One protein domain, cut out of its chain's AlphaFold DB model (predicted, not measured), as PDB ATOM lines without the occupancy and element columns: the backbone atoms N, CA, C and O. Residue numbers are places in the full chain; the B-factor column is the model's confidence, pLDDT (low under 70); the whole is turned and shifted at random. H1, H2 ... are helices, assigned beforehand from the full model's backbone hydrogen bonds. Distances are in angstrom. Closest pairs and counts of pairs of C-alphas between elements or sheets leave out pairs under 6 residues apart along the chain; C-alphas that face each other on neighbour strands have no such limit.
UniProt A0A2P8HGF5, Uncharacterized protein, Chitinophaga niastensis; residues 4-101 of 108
ATOM      1  N   THR A   4     190.407 224.474 135.699       94.62
ATOM      2  CA  THR A   4     191.338 224.008 136.727       94.62
ATOM      3  C   THR A   4     192.283 222.953 136.166       94.62
ATOM      4  O   THR A   4     193.492 223.066 136.342       94.62
ATOM      5  N   ASN A   5     191.783 222.008 135.363       95.25
ATOM      6  CA  ASN A   5     192.641 221.020 134.702       95.25
ATOM      7  C   ASN A   5     193.655 221.651 133.733       95.25
ATOM      8  O   ASN A   5     194.769 221.145 133.607       95.25
ATOM      9  N   LYS A   6     193.325 222.774 133.074       94.19
ATOM     10  CA  LYS A   6     194.311 223.496 132.247       94.19
ATOM     11  C   LYS A   6     195.405 224.132 133.102       94.19
ATOM     12  O   LYS A   6     196.571 224.070 132.728       94.19
ATOM     13  N   VAL A   7     195.028 224.747 134.224       96.25
ATOM     14  CA  VAL A   7     195.977 225.353 135.170       96.25
ATOM     15  C   VAL A   7     196.899 224.289 135.760       96.25
ATOM     16  O   VAL A   7     198.113 224.467 135.741       96.25
ATOM     17  N   LEU A   8     196.353 223.146 136.181       97.00
ATOM     18  CA  LEU A   8     197.141 222.011 136.663       97.00
ATOM     19  C   LEU A   8     198.106 221.485 135.593       97.00
ATOM     20  O   LEU A   8     199.263 221.215 135.899       97.00
ATOM     21  N   GLY A   9     197.674 221.418 134.329       95.38
ATOM     22  CA  GLY A   9     198.557 221.078 133.211       95.38
ATOM     23  C   GLY A   9     199.727 222.056 133.051       95.38
ATOM     24  O   GLY A   9     200.857 221.627 132.839       95.38
ATOM     25  N   TRP A  10     199.490 223.361 133.206       94.31
ATOM     26  CA  TRP A  10     200.560 224.367 133.190       94.31
ATOM     27  C   TRP A  10     201.535 224.217 134.359       94.31
ATOM     28  O   TRP A  10     202.746 224.312 134.161       94.31
ATOM     29  N   ILE A  11     201.031 223.937 135.562       95.62
ATOM     30  CA  ILE A  11     201.866 223.697 136.747       95.62
ATOM     31  C   ILE A  11     202.736 222.453 136.563       95.62
ATOM     32  O   ILE A  11     203.923 222.464 136.884       95.62
ATOM     33  N   ASP A  12     202.186 221.401 135.974       95.06
ATOM     34  CA  ASP A  12     202.941 220.197 135.654       95.06
ATOM     35  C   ASP A  12     204.038 220.447 134.593       95.06
ATOM     36  O   ASP A  12     205.142 219.907 134.706       95.06
ATOM     37  N   VAL A  13     203.813 221.332 133.611       92.31
ATOM     38  CA  VAL A  13     204.889 221.779 132.702       92.31
ATOM     39  C   VAL A  13     205.984 222.525 133.471       92.31
ATOM     40  O   VAL A  13     207.159 222.223 133.258       92.31
ATOM     41  N   MET A  14     205.628 223.433 134.388       91.38
ATOM     42  CA  MET A  14     206.606 224.141 135.232       91.38
ATOM     43  C   MET A  14     207.468 223.175 136.050       91.38
ATOM     44  O   MET A  14     208.682 223.346 136.114       91.38
ATOM     45  N   LYS A  15     206.862 222.127 136.620       90.75
ATOM     46  CA  LYS A  15     207.575 221.090 137.383       90.75
ATOM     47  C   LYS A  15     208.527 220.266 136.518       90.75
ATOM     48  O   LYS A  15     209.628 219.949 136.955       90.75
ATOM     49  N   ARG A  16     208.108 219.882 135.308       89.56
ATOM     50  CA  ARG A  16     208.880 218.966 134.446       89.56
ATOM     51  C   ARG A  16     209.928 219.666 133.586       89.56
ATOM     52  O   ARG A  16     210.897 219.023 133.186       89.56
ATOM     53  N   ARG A  17     209.706 220.931 133.220       84.94
ATOM     54  CA  ARG A  17     210.545 221.690 132.274       84.94
ATOM     55  C   ARG A  17     210.665 223.169 132.677       84.94
ATOM     56  O   ARG A  17     210.268 224.035 131.895       84.94
ATOM     57  N   PRO A  18     211.226 223.479 133.858       81.19
ATOM     58  CA  PRO A  18     211.266 224.845 134.389       81.19
ATOM     59  C   PRO A  18     211.965 225.839 133.446       81.19
ATOM     60  O   PRO A  18     211.454 226.933 133.229       81.19
ATOM     61  N   LEU A  19     213.051 225.432 132.781       80.31
ATOM     62  CA  LEU A  19     213.807 226.270 131.834       80.31
ATOM     63  C   LEU A  19     213.066 226.642 130.539       80.31
ATOM     64  O   LEU A  19     213.516 227.516 129.807       80.31
ATOM     65  N   MET A  20     211.938 225.999 130.212       80.19
ATOM     66  CA  MET A  20     211.098 226.460 129.094       80.19
ATOM     67  C   MET A  20     210.312 227.729 129.441       80.19
ATOM     68  O   MET A  20     209.735 228.354 128.553       80.19
ATOM     69  N   ILE A  21     210.229 228.053 130.731       78.38
ATOM     70  CA  ILE A  21     209.326 229.055 131.287       78.38
ATOM     71  C   ILE A  21     210.109 230.130 132.052       78.38
ATOM     72  O   ILE A  21     209.782 231.311 131.952       78.38
ATOM     73  N   LEU A  22     211.140 229.730 132.796       81.44
ATOM     74  CA  LEU A  22     211.973 230.603 133.618       81.44
ATOM     75  C   LEU A  22     213.280 230.950 132.900       81.44
ATOM     76  O   LEU A  22     213.870 230.104 132.229       81.44
ATOM     77  N   SER A  23     213.745 232.191 133.069       73.06
ATOM     78  CA  SER A  23     215.015 232.681 132.509       73.06
ATOM     79  C   SER A  23     216.251 232.061 133.160       73.06
ATOM     80  O   SER A  23     217.309 231.998 132.542       73.06
ATOM     81  N   ASP A  24     216.114 231.616 134.405       78.12
ATOM     82  CA  ASP A  24     217.119 230.898 135.174       78.12
ATOM     83  C   ASP A  24     216.416 229.978 136.178       78.12
ATOM     84  O   ASP A  24     215.213 230.097 136.424       78.12
ATOM     85  N   GLU A  25     217.163 229.034 136.749       79.50
ATOM     86  CA  GLU A  25     216.595 228.049 137.668       79.50
ATOM     87  C   GLU A  25     216.479 228.566 139.099       79.50
ATOM     88  O   GLU A  25     216.182 227.765 139.969       79.50
ATOM     89  N   THR A  26     216.706 229.849 139.401       90.75
ATOM     90  CA  THR A  26     216.735 230.310 140.797       90.75
ATOM     91  C   THR A  26     215.349 230.306 141.444       90.75
ATOM     92  O   THR A  26     214.314 230.510 140.800       90.75
ATOM     93  N   LEU A  27     215.311 230.130 142.765       92.19
ATOM     94  CA  LEU A  27     214.076 230.218 143.550       92.19
ATOM     95  C   LEU A  27     213.418 231.597 143.433       92.19
ATOM     96  O   LEU A  27     212.194 231.695 143.415       92.19
ATOM     97  N   SER A  28     214.220 232.656 143.314       92.69
ATOM     98  CA  SER A  28     213.723 234.021 143.123       92.69
ATOM     99  C   SER A  28     212.961 234.173 141.800       92.69
ATOM    100  O   SER A  28     211.862 234.740 141.769       92.69
ATOM    101  N   SER A  29     213.505 233.617 140.714       92.25
ATOM    102  CA  SER A  29     212.867 233.630 139.394       92.25
ATOM    103  C   SER A  29     211.591 232.796 139.371       92.25
ATOM    104  O   SER A  29     210.560 233.275 138.893       92.25
ATOM    105  N   LEU A  30     211.609 231.598 139.972       93.25
ATOM    106  CA  LEU A  30     210.408 230.771 140.123       93.25
ATOM    107  C   LEU A  30     209.314 231.503 140.910       93.25
ATOM    108  O   LEU A  30     208.169 231.564 140.463       93.25
ATOM    109  N   LYS A  31     209.667 232.079 142.063       94.56
ATOM    110  CA  LYS A  31     208.741 232.837 142.907       94.56
ATOM    111  C   LYS A  31     208.087 233.974 142.125       94.56
ATOM    112  O   LYS A  31     206.865 234.090 142.132       94.56
ATOM    113  N   SER A  32     208.891 234.783 141.436       93.19
ATOM    114  CA  SER A  32     208.404 235.932 140.661       93.19
ATOM    115  C   SER A  32     207.469 235.495 139.530       93.19
ATOM    116  O   SER A  32     206.419 236.103 139.320       93.19
ATOM    117  N   TYR A  33     207.816 234.409 138.833       93.88
ATOM    118  CA  TYR A  33     206.968 233.840 137.789       93.88
ATOM    119  C   TYR A  33     205.632 233.347 138.345       93.88
ATOM    120  O   TYR A  33     204.583 233.675 137.799       93.88
ATOM    121  N   ILE A  34     205.658 232.578 139.435       95.06
ATOM    122  CA  ILE A  34     204.455 232.033 140.065       95.06
ATOM    123  C   ILE A  34     203.536 233.154 140.557       95.06
ATOM    124  O   ILE A  34     202.328 233.081 140.341       95.06
ATOM    125  N   GLU A  35     204.085 234.199 141.179       94.69
ATOM    126  CA  GLU A  35     203.301 235.357 141.620       94.69
ATOM    127  C   GLU A  35     202.612 236.028 140.426       94.69
ATOM    128  O   GLU A  35     201.388 236.177 140.433       94.69
ATOM    129  N   GLY A  36     203.360 236.312 139.354       94.69
ATOM    130  CA  GLY A  36     202.802 236.870 138.120       94.69
ATOM    131  C   GLY A  36     201.771 235.955 137.449       94.69
ATOM    132  O   GLY A  36     200.738 236.428 136.977       94.69
ATOM    133  N   PHE A  37     202.004 234.642 137.448       95.19
ATOM    134  CA  PHE A  37     201.063 233.643 136.945       95.19
ATOM    135  C   PHE A  37     199.753 233.671 137.740       95.19
ATOM    136  O   PHE A  37     198.680 233.754 137.141       95.19
ATOM    137  N   THR A  38     199.821 233.664 139.075       95.88
ATOM    138  CA  THR A  38     198.625 233.735 139.930       95.88
ATOM    139  C   THR A  38     197.869 235.051 139.773       95.88
ATOM    140  O   THR A  38     196.642 235.030 139.680       95.88
ATOM    141  N   ASP A  39     198.567 236.184 139.660       94.50
ATOM    142  CA  ASP A  39     197.931 237.484 139.426       94.50
ATOM    143  C   ASP A  39     197.248 237.521 138.046       94.50
ATOM    144  O   ASP A  39     196.089 237.925 137.927       94.50
ATOM    145  N   GLY A  40     197.909 237.008 137.002       95.44
ATOM    146  CA  GLY A  40     197.340 236.895 135.657       95.44
ATOM    147  C   GLY A  40     196.089 236.012 135.601       95.44
ATOM    148  O   GLY A  40     195.107 236.377 134.950       95.44
ATOM    149  N   LEU A  41     196.086 234.886 136.325       95.56
ATOM    150  CA  LEU A  41     194.900 234.039 136.483       95.56
ATOM    151  C   LEU A  41     193.762 234.782 137.194       95.56
ATOM    152  O   LEU A  41     192.617 234.706 136.748       95.56
ATOM    153  N   GLY A  42     194.069 235.516 138.264       94.56
ATOM    154  CA  GLY A  42     193.084 236.325 138.977       94.56
ATOM    155  C   GLY A  42     192.427 237.366 138.069       94.56
ATOM    156  O   GLY A  42     191.208 237.513 138.079       94.56
ATOM    157  N   HIS A  43     193.211 238.025 137.214       92.94
ATOM    158  CA  HIS A  43     192.696 238.998 136.252       92.94
ATOM    159  C   HIS A  43     191.833 238.374 135.151       92.94
ATOM    160  O   HIS A  43     190.731 238.856 134.895       92.94
ATOM    161  N   ILE A  44     192.310 237.319 134.483       93.94
ATOM    162  CA  ILE A  44     191.610 236.757 133.315       93.94
ATOM    163  C   ILE A  44     190.305 236.041 133.689       93.94
ATOM    164  O   ILE A  44     189.402 235.940 132.859       93.94
ATOM    165  N   TYR A  45     190.189 235.572 134.934       92.81
ATOM    166  CA  TYR A  45     189.001 234.889 135.442       92.81
ATOM    167  C   TYR A  45     188.222 235.693 136.493       92.81
ATOM    168  O   TYR A  45     187.407 235.112 137.203       92.81
ATOM    169  N   ASP A  46     188.432 237.013 136.579       90.94
ATOM    170  CA  ASP A  46     187.644 237.917 137.440       90.94
ATOM    171  C   ASP A  46     187.683 237.544 138.944       90.94
ATOM    172  O   ASP A  46     186.771 237.854 139.703       90.94
ATOM    173  N   ASN A  47     188.764 236.894 139.396       93.62
ATOM    174  CA  ASN A  47     189.057 236.654 140.812       93.62
ATOM    175  C   ASN A  47     190.231 237.540 141.252       93.62
ATOM    176  O   ASN A  47     191.365 237.088 141.433       93.62
ATOM    177  N   GLY A  48     189.945 238.824 141.485       88.31
ATOM    178  CA  GLY A  48     190.940 239.798 141.951       88.31
ATOM    179  C   GLY A  48     191.523 239.512 143.344       88.31
ATOM    180  O   GLY A  48     192.436 240.210 143.778       88.31
ATOM    181  N   LYS A  49     191.009 238.503 144.059       92.12
ATOM    182  CA  LYS A  49     191.484 238.098 145.389       92.12
ATOM    183  C   LYS A  49     192.257 236.783 145.373       92.12
ATOM    184  O   LYS A  49     192.702 236.363 146.436       92.12
ATOM    185  N   LEU A  50     192.483 236.165 144.211       95.50
ATOM    186  CA  LEU A  50     193.095 234.837 144.101       95.50
ATOM    187  C   LEU A  50     194.401 234.709 144.901       95.50
ATOM    188  O   LEU A  50     194.560 233.785 145.693       95.50
ATOM    189  N   ARG A  51     195.314 235.680 144.782       94.06
ATOM    190  CA  ARG A  51     196.583 235.671 145.527       94.06
ATOM    191  C   ARG A  51     196.389 235.690 147.051       94.06
ATOM    192  O   ARG A  51     197.135 235.036 147.784       94.06
ATOM    193  N   LEU A  52     195.387 236.429 147.533       94.38
ATOM    194  CA  LEU A  52     195.014 236.449 148.948       94.38
ATOM    195  C   LEU A  52     194.396 235.111 149.364       94.38
ATOM    196  O   LEU A  52     194.737 234.599 150.423       94.38
ATOM    197  N   GLU A  53     193.541 234.520 148.531       95.69
ATOM    198  CA  GLU A  53     192.935 233.215 148.812       95.69
ATOM    199  C   GLU A  53     193.984 232.111 148.954       95.69
ATOM    200  O   GLU A  53     193.902 231.326 149.894       95.69
ATOM    201  N   ILE A  54     194.995 232.079 148.079       97.62
ATOM    202  CA  ILE A  54     196.117 231.131 148.190       97.62
ATOM    203  C   ILE A  54     196.904 231.387 149.484       97.62
ATOM    204  O   ILE A  54     197.265 230.449 150.189       97.62
ATOM    205  N   SER A  55     197.118 232.659 149.840       97.19
ATOM    206  CA  SER A  55     197.790 233.054 151.088       97.19
ATOM    207  C   SER A  55     197.046 232.593 152.333       97.19
ATOM    208  O   SER A  55     197.664 231.994 153.208       97.19
ATOM    209  N   LEU A  56     195.731 232.788 152.387       97.06
ATOM    210  CA  LEU A  56     194.892 232.321 153.493       97.06
ATOM    211  C   LEU A  56     194.794 230.791 153.531       97.06
ATOM    212  O   LEU A  56     194.825 230.190 154.603       97.06
ATOM    213  N   TRP A  57     194.696 230.143 152.369       97.75
ATOM    214  CA  TRP A  57     194.706 228.684 152.275       97.75
ATOM    215  C   TRP A  57     196.000 228.104 152.851       97.75
ATOM    216  O   TRP A  57     195.942 227.202 153.687       97.75
ATOM    217  N   PHE A  58     197.153 228.656 152.472       98.00
ATOM    218  CA  PHE A  58     198.441 228.160 152.943       98.00
ATOM    219  C   PHE A  58     198.621 228.383 154.450       98.00
ATOM    220  O   PHE A  58     199.020 227.453 155.146       98.00
ATOM    221  N   GLN A  59     198.222 229.550 154.975       97.19
ATOM    222  CA  GLN A  59     198.189 229.831 156.421       97.19
ATOM    223  C   GLN A  59     197.420 228.769 157.198       97.19
ATOM    224  O   GLN A  59     197.914 228.233 158.191       97.19
ATOM    225  N   ASN A  60     196.224 228.429 156.714       96.94
ATOM    226  CA  ASN A  60     195.400 227.389 157.318       96.94
ATOM    227  C   ASN A  60     196.072 226.013 157.215       96.94
ATOM    228  O   ASN A  60     196.026 225.242 158.171       96.94
ATOM    229  N   LYS A  61     196.727 225.710 156.084       96.25
ATOM    230  CA  LYS A  61     197.426 224.436 155.850       96.25
ATOM    231  C   LYS A  61     198.559 224.199 156.850       96.25
ATOM    232  O   LYS A  61     198.725 223.075 157.319       96.25
ATOM    233  N   ILE A  62     199.313 225.247 157.183       95.44
ATOM    234  CA  ILE A  62     200.451 225.179 158.115       95.44
ATOM    235  C   ILE A  62     200.083 225.580 159.552       95.44
ATOM    236  O   ILE A  62     200.947 225.580 160.424       95.44
ATOM    237  N   ASN A  63     198.815 225.924 159.802       94.88
ATOM    238  CA  ASN A  63     198.320 226.432 161.082       94.88
ATOM    239  C   ASN A  63     199.171 227.596 161.634       94.88
ATOM    240  O   ASN A  63     199.554 227.606 162.807       94.88
ATOM    241  N   ALA A  64     199.484 228.574 160.779       91.19
ATOM    242  CA  ALA A  64     200.262 229.753 161.149       91.19
ATOM    243  C   ALA A  64     199.523 231.045 160.799       91.19
ATOM    244  O   ALA A  64     198.849 231.146 159.776       91.19
ATOM    245  N   GLN A  65     199.689 232.057 161.650       91.88
ATOM    246  CA  GLN A  65     199.246 233.420 161.375       91.88
ATOM    247  C   GLN A  65     200.390 234.193 160.720       91.88
ATOM    248  O   GLN A  65     201.516 234.176 161.215       91.88
ATOM    249  N   SER A  66     200.108 234.862 159.606       91.56
ATOM    250  CA  SER A  66     201.094 235.647 158.867       91.56
ATOM    251  C   SER A  66     200.411 236.794 158.123       91.56
ATOM    252  O   SER A  66     199.243 236.711 157.753       91.56
ATOM    253  N   ASP A  67     201.131 237.877 157.889       91.31
ATOM    254  CA  ASP A  67     200.742 238.975 156.999       91.31
ATOM    255  C   ASP A  67     201.429 238.872 155.623       91.31
ATOM    256  O   ASP A  67     201.199 239.688 154.731       91.31
ATOM    257  N   MET A  68     202.260 237.844 155.432       93.88
ATOM    258  CA  MET A  68     203.034 237.632 154.217       93.88
ATOM    259  C   MET A  68     202.220 236.911 153.138       93.88
ATOM    260  O   MET A  68     201.293 236.152 153.419       93.88
ATOM    261  N   LEU A  69     202.626 237.074 151.878       94.38
ATOM    262  CA  LEU A  69     202.138 236.237 150.778       94.38
ATOM    263  C   LEU A  69     202.584 234.781 150.965       94.38
ATOM    264  O   LEU A  69     203.670 234.540 151.491       94.38
ATOM    265  N   TRP A  70     201.783 233.821 150.493       96.38
ATOM    266  CA  TRP A  70     202.068 232.381 150.624       96.38
ATOM    267  C   TRP A  70     203.489 231.978 150.194       96.38
ATOM    268  O   TRP A  70     204.121 231.160 150.851       96.38
ATOM    269  N   THR A  71     204.026 232.585 149.135       96.62
ATOM    270  CA  THR A  71     205.398 232.347 148.662       96.62
ATOM    271  C   THR A  71     206.443 232.705 149.716       96.62
ATOM    272  O   THR A  71     207.365 231.932 149.946       96.62
ATOM    273  N   ASN A  72     206.285 233.838 150.402       96.56
ATOM    274  CA  ASN A  72     207.158 234.262 151.501       96.56
ATOM    275  C   ASN A  72     206.892 233.470 152.786       96.56
ATOM    276  O   ASN A  72     207.826 233.196 153.536       96.56
ATOM    277  N   GLN A  73     205.643 233.058 153.022       96.50
ATOM    278  CA  GLN A  73     205.320 232.155 154.127       96.50
ATOM    279  C   GLN A  73     206.053 230.819 153.984       96.50
ATOM    280  O   GLN A  73     206.579 230.328 154.974       96.50
ATOM    281  N   ILE A  74     206.153 230.264 152.770       97.12
ATOM    282  CA  ILE A  74     206.947 229.056 152.491       97.12
ATOM    283  C   ILE A  74     208.406 229.268 152.899       97.12
ATOM    284  O   ILE A  74     208.949 228.441 153.624       97.12
ATOM    285  N   LEU A  75     209.025 230.384 152.495       96.06
ATOM    286  CA  LEU A  75     210.422 230.680 152.842       96.06
ATOM    287  C   LEU A  75     210.624 230.818 154.355       96.06
ATOM    288  O   LEU A  75     211.628 230.362 154.891       96.06
ATOM    289  N   SER A  76     209.667 231.446 155.041       95.44
ATOM    290  CA  SER A  76     209.733 231.640 156.488       95.44
ATOM    291  C   SER A  76     209.478 230.351 157.266       95.44
ATOM    292  O   SER A  76     210.109 230.136 158.295       95.44
ATOM    293  N   TYR A  77     208.526 229.529 156.828       96.44
ATOM    294  CA  TYR A  77     208.111 228.320 157.539       96.44
ATOM    295  C   TYR A  77     209.079 227.156 157.301       96.44
ATOM    296  O   TYR A  77     209.355 226.385 158.214       96.44
ATOM    297  N   TYR A  78     209.632 227.057 156.091       96.69
ATOM    298  CA  TYR A  78     210.600 226.036 155.690       96.69
ATOM    299  C   TYR A  78     212.027 226.599 155.618       96.69
ATOM    300  O   TYR A  78     212.782 226.296 154.696       96.69
ATOM    301  N   SER A  79     212.407 227.439 156.585       95.50
ATOM    302  CA  SER A  79     213.696 228.147 156.588       95.50
ATOM    303  C   SER A  79     214.922 227.226 156.661       95.50
ATOM    304  O   SER A  79     216.042 227.669 156.420       95.50
ATOM    305  N   ASP A  80     214.731 225.962 157.038       97.31
ATOM    306  CA  ASP A  80     215.761 224.922 157.107       97.31
ATOM    307  C   ASP A  80     215.987 224.190 155.771       97.31
ATOM    308  O   ASP A  80     216.898 223.366 155.678       97.31
ATOM    309  N   LYS A  81     215.164 224.450 154.749       97.62
ATOM    310  CA  LYS A  81     215.211 223.749 153.462       97.62
ATOM    311  C   LYS A  81     216.186 224.382 152.482       97.62
ATOM    312  O   LYS A  81     216.408 225.592 152.463       97.62
ATOM    313  N   THR A  82     216.745 223.535 151.626       97.19
ATOM    314  CA  THR A  82     217.561 223.964 150.491       97.19
ATOM    315  C   THR A  82     216.714 224.680 149.442       97.19
ATOM    316  O   THR A  82     215.491 224.547 149.388       97.19
ATOM    317  N   GLU A  83     217.378 225.418 148.555       94.69
ATOM    318  CA  GLU A  83     216.708 226.132 147.472       94.69
ATOM    319  C   GLU A  83     215.878 225.194 146.570       94.69
ATOM    320  O   GLU A  83     214.742 225.518 146.224       94.69
ATOM    321  N   GLU A  84     216.403 224.011 146.243       93.44
ATOM    322  CA  GLU A  84     215.699 223.014 145.424       93.44
ATOM    323  C   GLU A  84     214.458 222.451 146.123       93.44
ATOM    324  O   GLU A  84     213.390 222.338 145.519       93.44
ATOM    325  N   GLU A  85     214.559 222.155 147.419       96.44
ATOM    326  CA  GLU A  85     213.409 221.716 148.211       96.44
ATOM    327  C   GLU A  85     212.329 222.802 148.276       96.44
ATOM    328  O   GLU A  85     211.144 222.505 148.114       96.44
ATOM    329  N   LEU A  86     212.721 224.070 148.440       97.19
ATOM    330  CA  LEU A  86     211.791 225.200 148.453       97.19
ATOM    331  C   LEU A  86     211.069 225.373 147.109       97.19
ATOM    332  O   LEU A  86     209.864 225.633 147.104       97.19
ATOM    333  N   LYS A  87     211.754 225.173 145.974       95.06
ATOM    334  CA  LYS A  87     211.121 225.184 144.639       95.06
ATOM    335  C   LYS A  87     210.052 224.102 144.520       95.06
ATOM    336  O   LYS A  87     208.937 224.379 144.069       95.06
ATOM    337  N   ILE A  88     210.376 222.884 144.958       95.38
ATOM    338  CA  ILE A  88     209.452 221.743 144.947       95.38
ATOM    339  C   ILE A  88     208.230 222.044 145.817       95.38
ATOM    340  O   ILE A  88     207.100 221.890 145.352       95.38
ATOM    341  N   ILE A  89     208.442 222.520 147.047       97.38
ATOM    342  CA  ILE A  89     207.364 222.874 147.979       97.38
ATOM    343  C   ILE A  89     206.476 223.974 147.390       97.38
ATOM    344  O   ILE A  89     205.253 223.884 147.489       97.38
ATOM    345  N   MET A  90     207.055 224.986 146.741       97.00
ATOM    346  CA  MET A  90     206.303 226.092 146.144       97.00
ATOM    347  C   MET A  90     205.399 225.629 145.001       97.00
ATOM    348  O   MET A  90     204.206 225.939 144.994       97.00
ATOM    349  N   LEU A  91     205.931 224.833 144.073       96.75
ATOM    350  CA  LEU A  91     205.143 224.274 142.973       96.75
ATOM    351  C   LEU A  91     204.096 223.269 143.464       96.75
ATOM    352  O   LEU A  91     202.989 223.241 142.929       96.75
ATOM    353  N   GLN A  92     204.420 222.463 144.480       97.50
ATOM    354  CA  GLN A  92     203.460 221.536 145.078       97.50
ATOM    355  C   GLN A  92     202.325 222.285 145.776       97.50
ATOM    356  O   GLN A  92     201.166 221.961 145.555       97.50
ATOM    357  N   SER A  93     202.640 223.329 146.543       98.00
ATOM    358  CA  SER A  93     201.637 224.143 147.237       98.00
ATOM    359  C   SER A  93     200.686 224.825 146.251       98.00
ATOM    360  O   SER A  93     199.478 224.843 146.467       98.00
ATOM    361  N   LEU A  94     201.213 225.336 145.132       98.19
ATOM    362  CA  LEU A  94     200.392 225.902 144.060       98.19
ATOM    363  C   LEU A  94     199.450 224.856 143.451       98.19
ATOM    364  O   LEU A  94     198.267 225.124 143.249       98.19
ATOM    365  N   GLU A  95     199.970 223.665 143.152       98.12
ATOM    366  CA  GLU A  95     199.186 222.557 142.607       98.12
ATOM    367  C   GLU A  95     198.077 222.113 143.572       98.12
ATOM    368  O   GLU A  95     196.922 221.963 143.165       98.12
ATOM    369  N   ASP A  96     198.423 221.929 144.845       98.44
ATOM    370  CA  ASP A  96     197.512 221.471 145.891       98.44
ATOM    371  C   ASP A  96     196.374 222.468 146.100       98.44
ATOM    372  O   ASP A  96     195.215 222.054 146.168       98.44
ATOM    373  N   TYR A  97     196.664 223.774 146.089       98.19
ATOM    374  CA  TYR A  97     195.628 224.802 146.149       98.19
ATOM    375  C   TYR A  97     194.571 224.603 145.054       98.19
ATOM    376  O   TYR A  97     193.377 224.551 145.357       98.19
ATOM    377  N   PHE A  98     194.981 224.460 143.790       97.44
ATOM    378  CA  PHE A  98     194.035 224.324 142.677       97.44
ATOM    379  C   PHE A  98     193.300 222.979 142.679       97.44
ATOM    380  O   PHE A  98     192.140 222.929 142.270       97.44
ATOM    381  N   LYS A  99     193.928 221.901 143.167       97.19
ATOM    382  CA  LYS A  99     193.259 220.603 143.366       97.19
ATOM    383  C   LYS A  99     192.193 220.667 144.456       97.19
ATOM    384  O   LYS A  99     191.111 220.113 144.282       97.19
ATOM    385  N   GLU A 100     192.493 221.330 145.569       97.31
ATOM    386  CA  GLU A 100     191.579 221.469 146.707       97.31
ATOM    387  C   GLU A 100     190.474 222.506 146.448       97.31
ATOM    388  O   GLU A 100     189.399 222.430 147.041       97.31
ATOM    389  N   ASN A 101     190.706 223.452 145.531       95.62
ATOM    390  CA  ASN A 101     189.783 224.539 145.206       95.62
ATOM    391  C   ASN A 101     189.426 224.542 143.710       95.62
ATOM    392  O   ASN A 101     189.723 225.515 143.018       95.62
TER     393      ASN A 101
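This is residues 4 to 101 of the 108 residues of an uncharacterized protein of Chitinophaga niastensis (UniProt A0A2P8HGF5). Three helices, H1, H2 and H5, lie roughly aligned with their centres in a triangle, H5 running opposite to H1 and the same way as H2. A pair of shorter helices side by side, H3 and H4, packs on H5 on the side away from H1 and is turned across its direction, so that H5 has helices on both sides. The printed part has 98 residues, with five named helices in the order H1, H2, H3, H4, H5 and no named strand; the class is all helix. The whole is compact, with a radius of gyration of the C-alphas of 12.8 A, and only just flat, with spans of 35 by 35 by 19 A.

The longest helices by residues are H2, residues 27 to 44, 25.5 A from first to last C-alpha, and H5, residues 83 to 100, 25.6 A. H5 runs from C-alpha 83 at (216.708, 226.132, 147.472) to C-alpha 100 at (191.579, 221.469, 146.707). H1, residues 4 to 16, is 18.4 A long and begins at C-alpha 4 at (191.338, 224.008, 136.727). H3, residues 50 to 62, is 18.5 A long, and H4, residues 70 to 77, is 10.0 A long.

H5 is the hub and touches the four other helices. H1 and H5 touch at a shallow tilt of 14 degrees, opposite ways; their closest C-alphas are those of Leu 8 and Glu 95, 6.3 A apart. H2 touches H5 with residues 27 to 31 alone, at a shallow tilt of 20 degrees, the same way; the closest C-alphas are those of Leu 27 and Lys 87, 5.9 A apart. H3 touches H5 with residues 54 to 58 alone, about perpendicular at 74 degrees, the C-alphas of Ile 54 and Tyr 97 being closest at 6.7 A. H4 touches H5 at a steep tilt of 50 degrees, opposite ways, closest at the C-alphas of Thr 71 and Met 90, 6.8 A. H3 and H4 touch at a shallow tilt of 26 degrees, the same way, with the C-alphas of Ser 55 and Trp 70 closest at 4.4 A. H2 touches H3 with residues 35 to 42 alone, at a steep tilt of 55 degrees, the C-alphas of Gly 42 and Leu 50 being closest at 5.3 A. H2 and H4 are close but not clearly touching, with the C-alphas of Lys 31 and Thr 71 closest at 6.7 A. H1 and H2 are near each other, and H1 is apart from H3 and H4. In H1, H2, H3, H4 and H5 every O i to N i+4 pair is within hydrogen-bond range.

The C-alphas farthest apart are those of Asp 46 and Asp 80, 36.7 A. The printed part has no cut. The links H2 to H3 and H4 to H5 are tight, those from H1 to H2 and H3 to H4 are short, and no link is long. The mean pLDDT of the printed part is 93.7, and no printed residue is under 70.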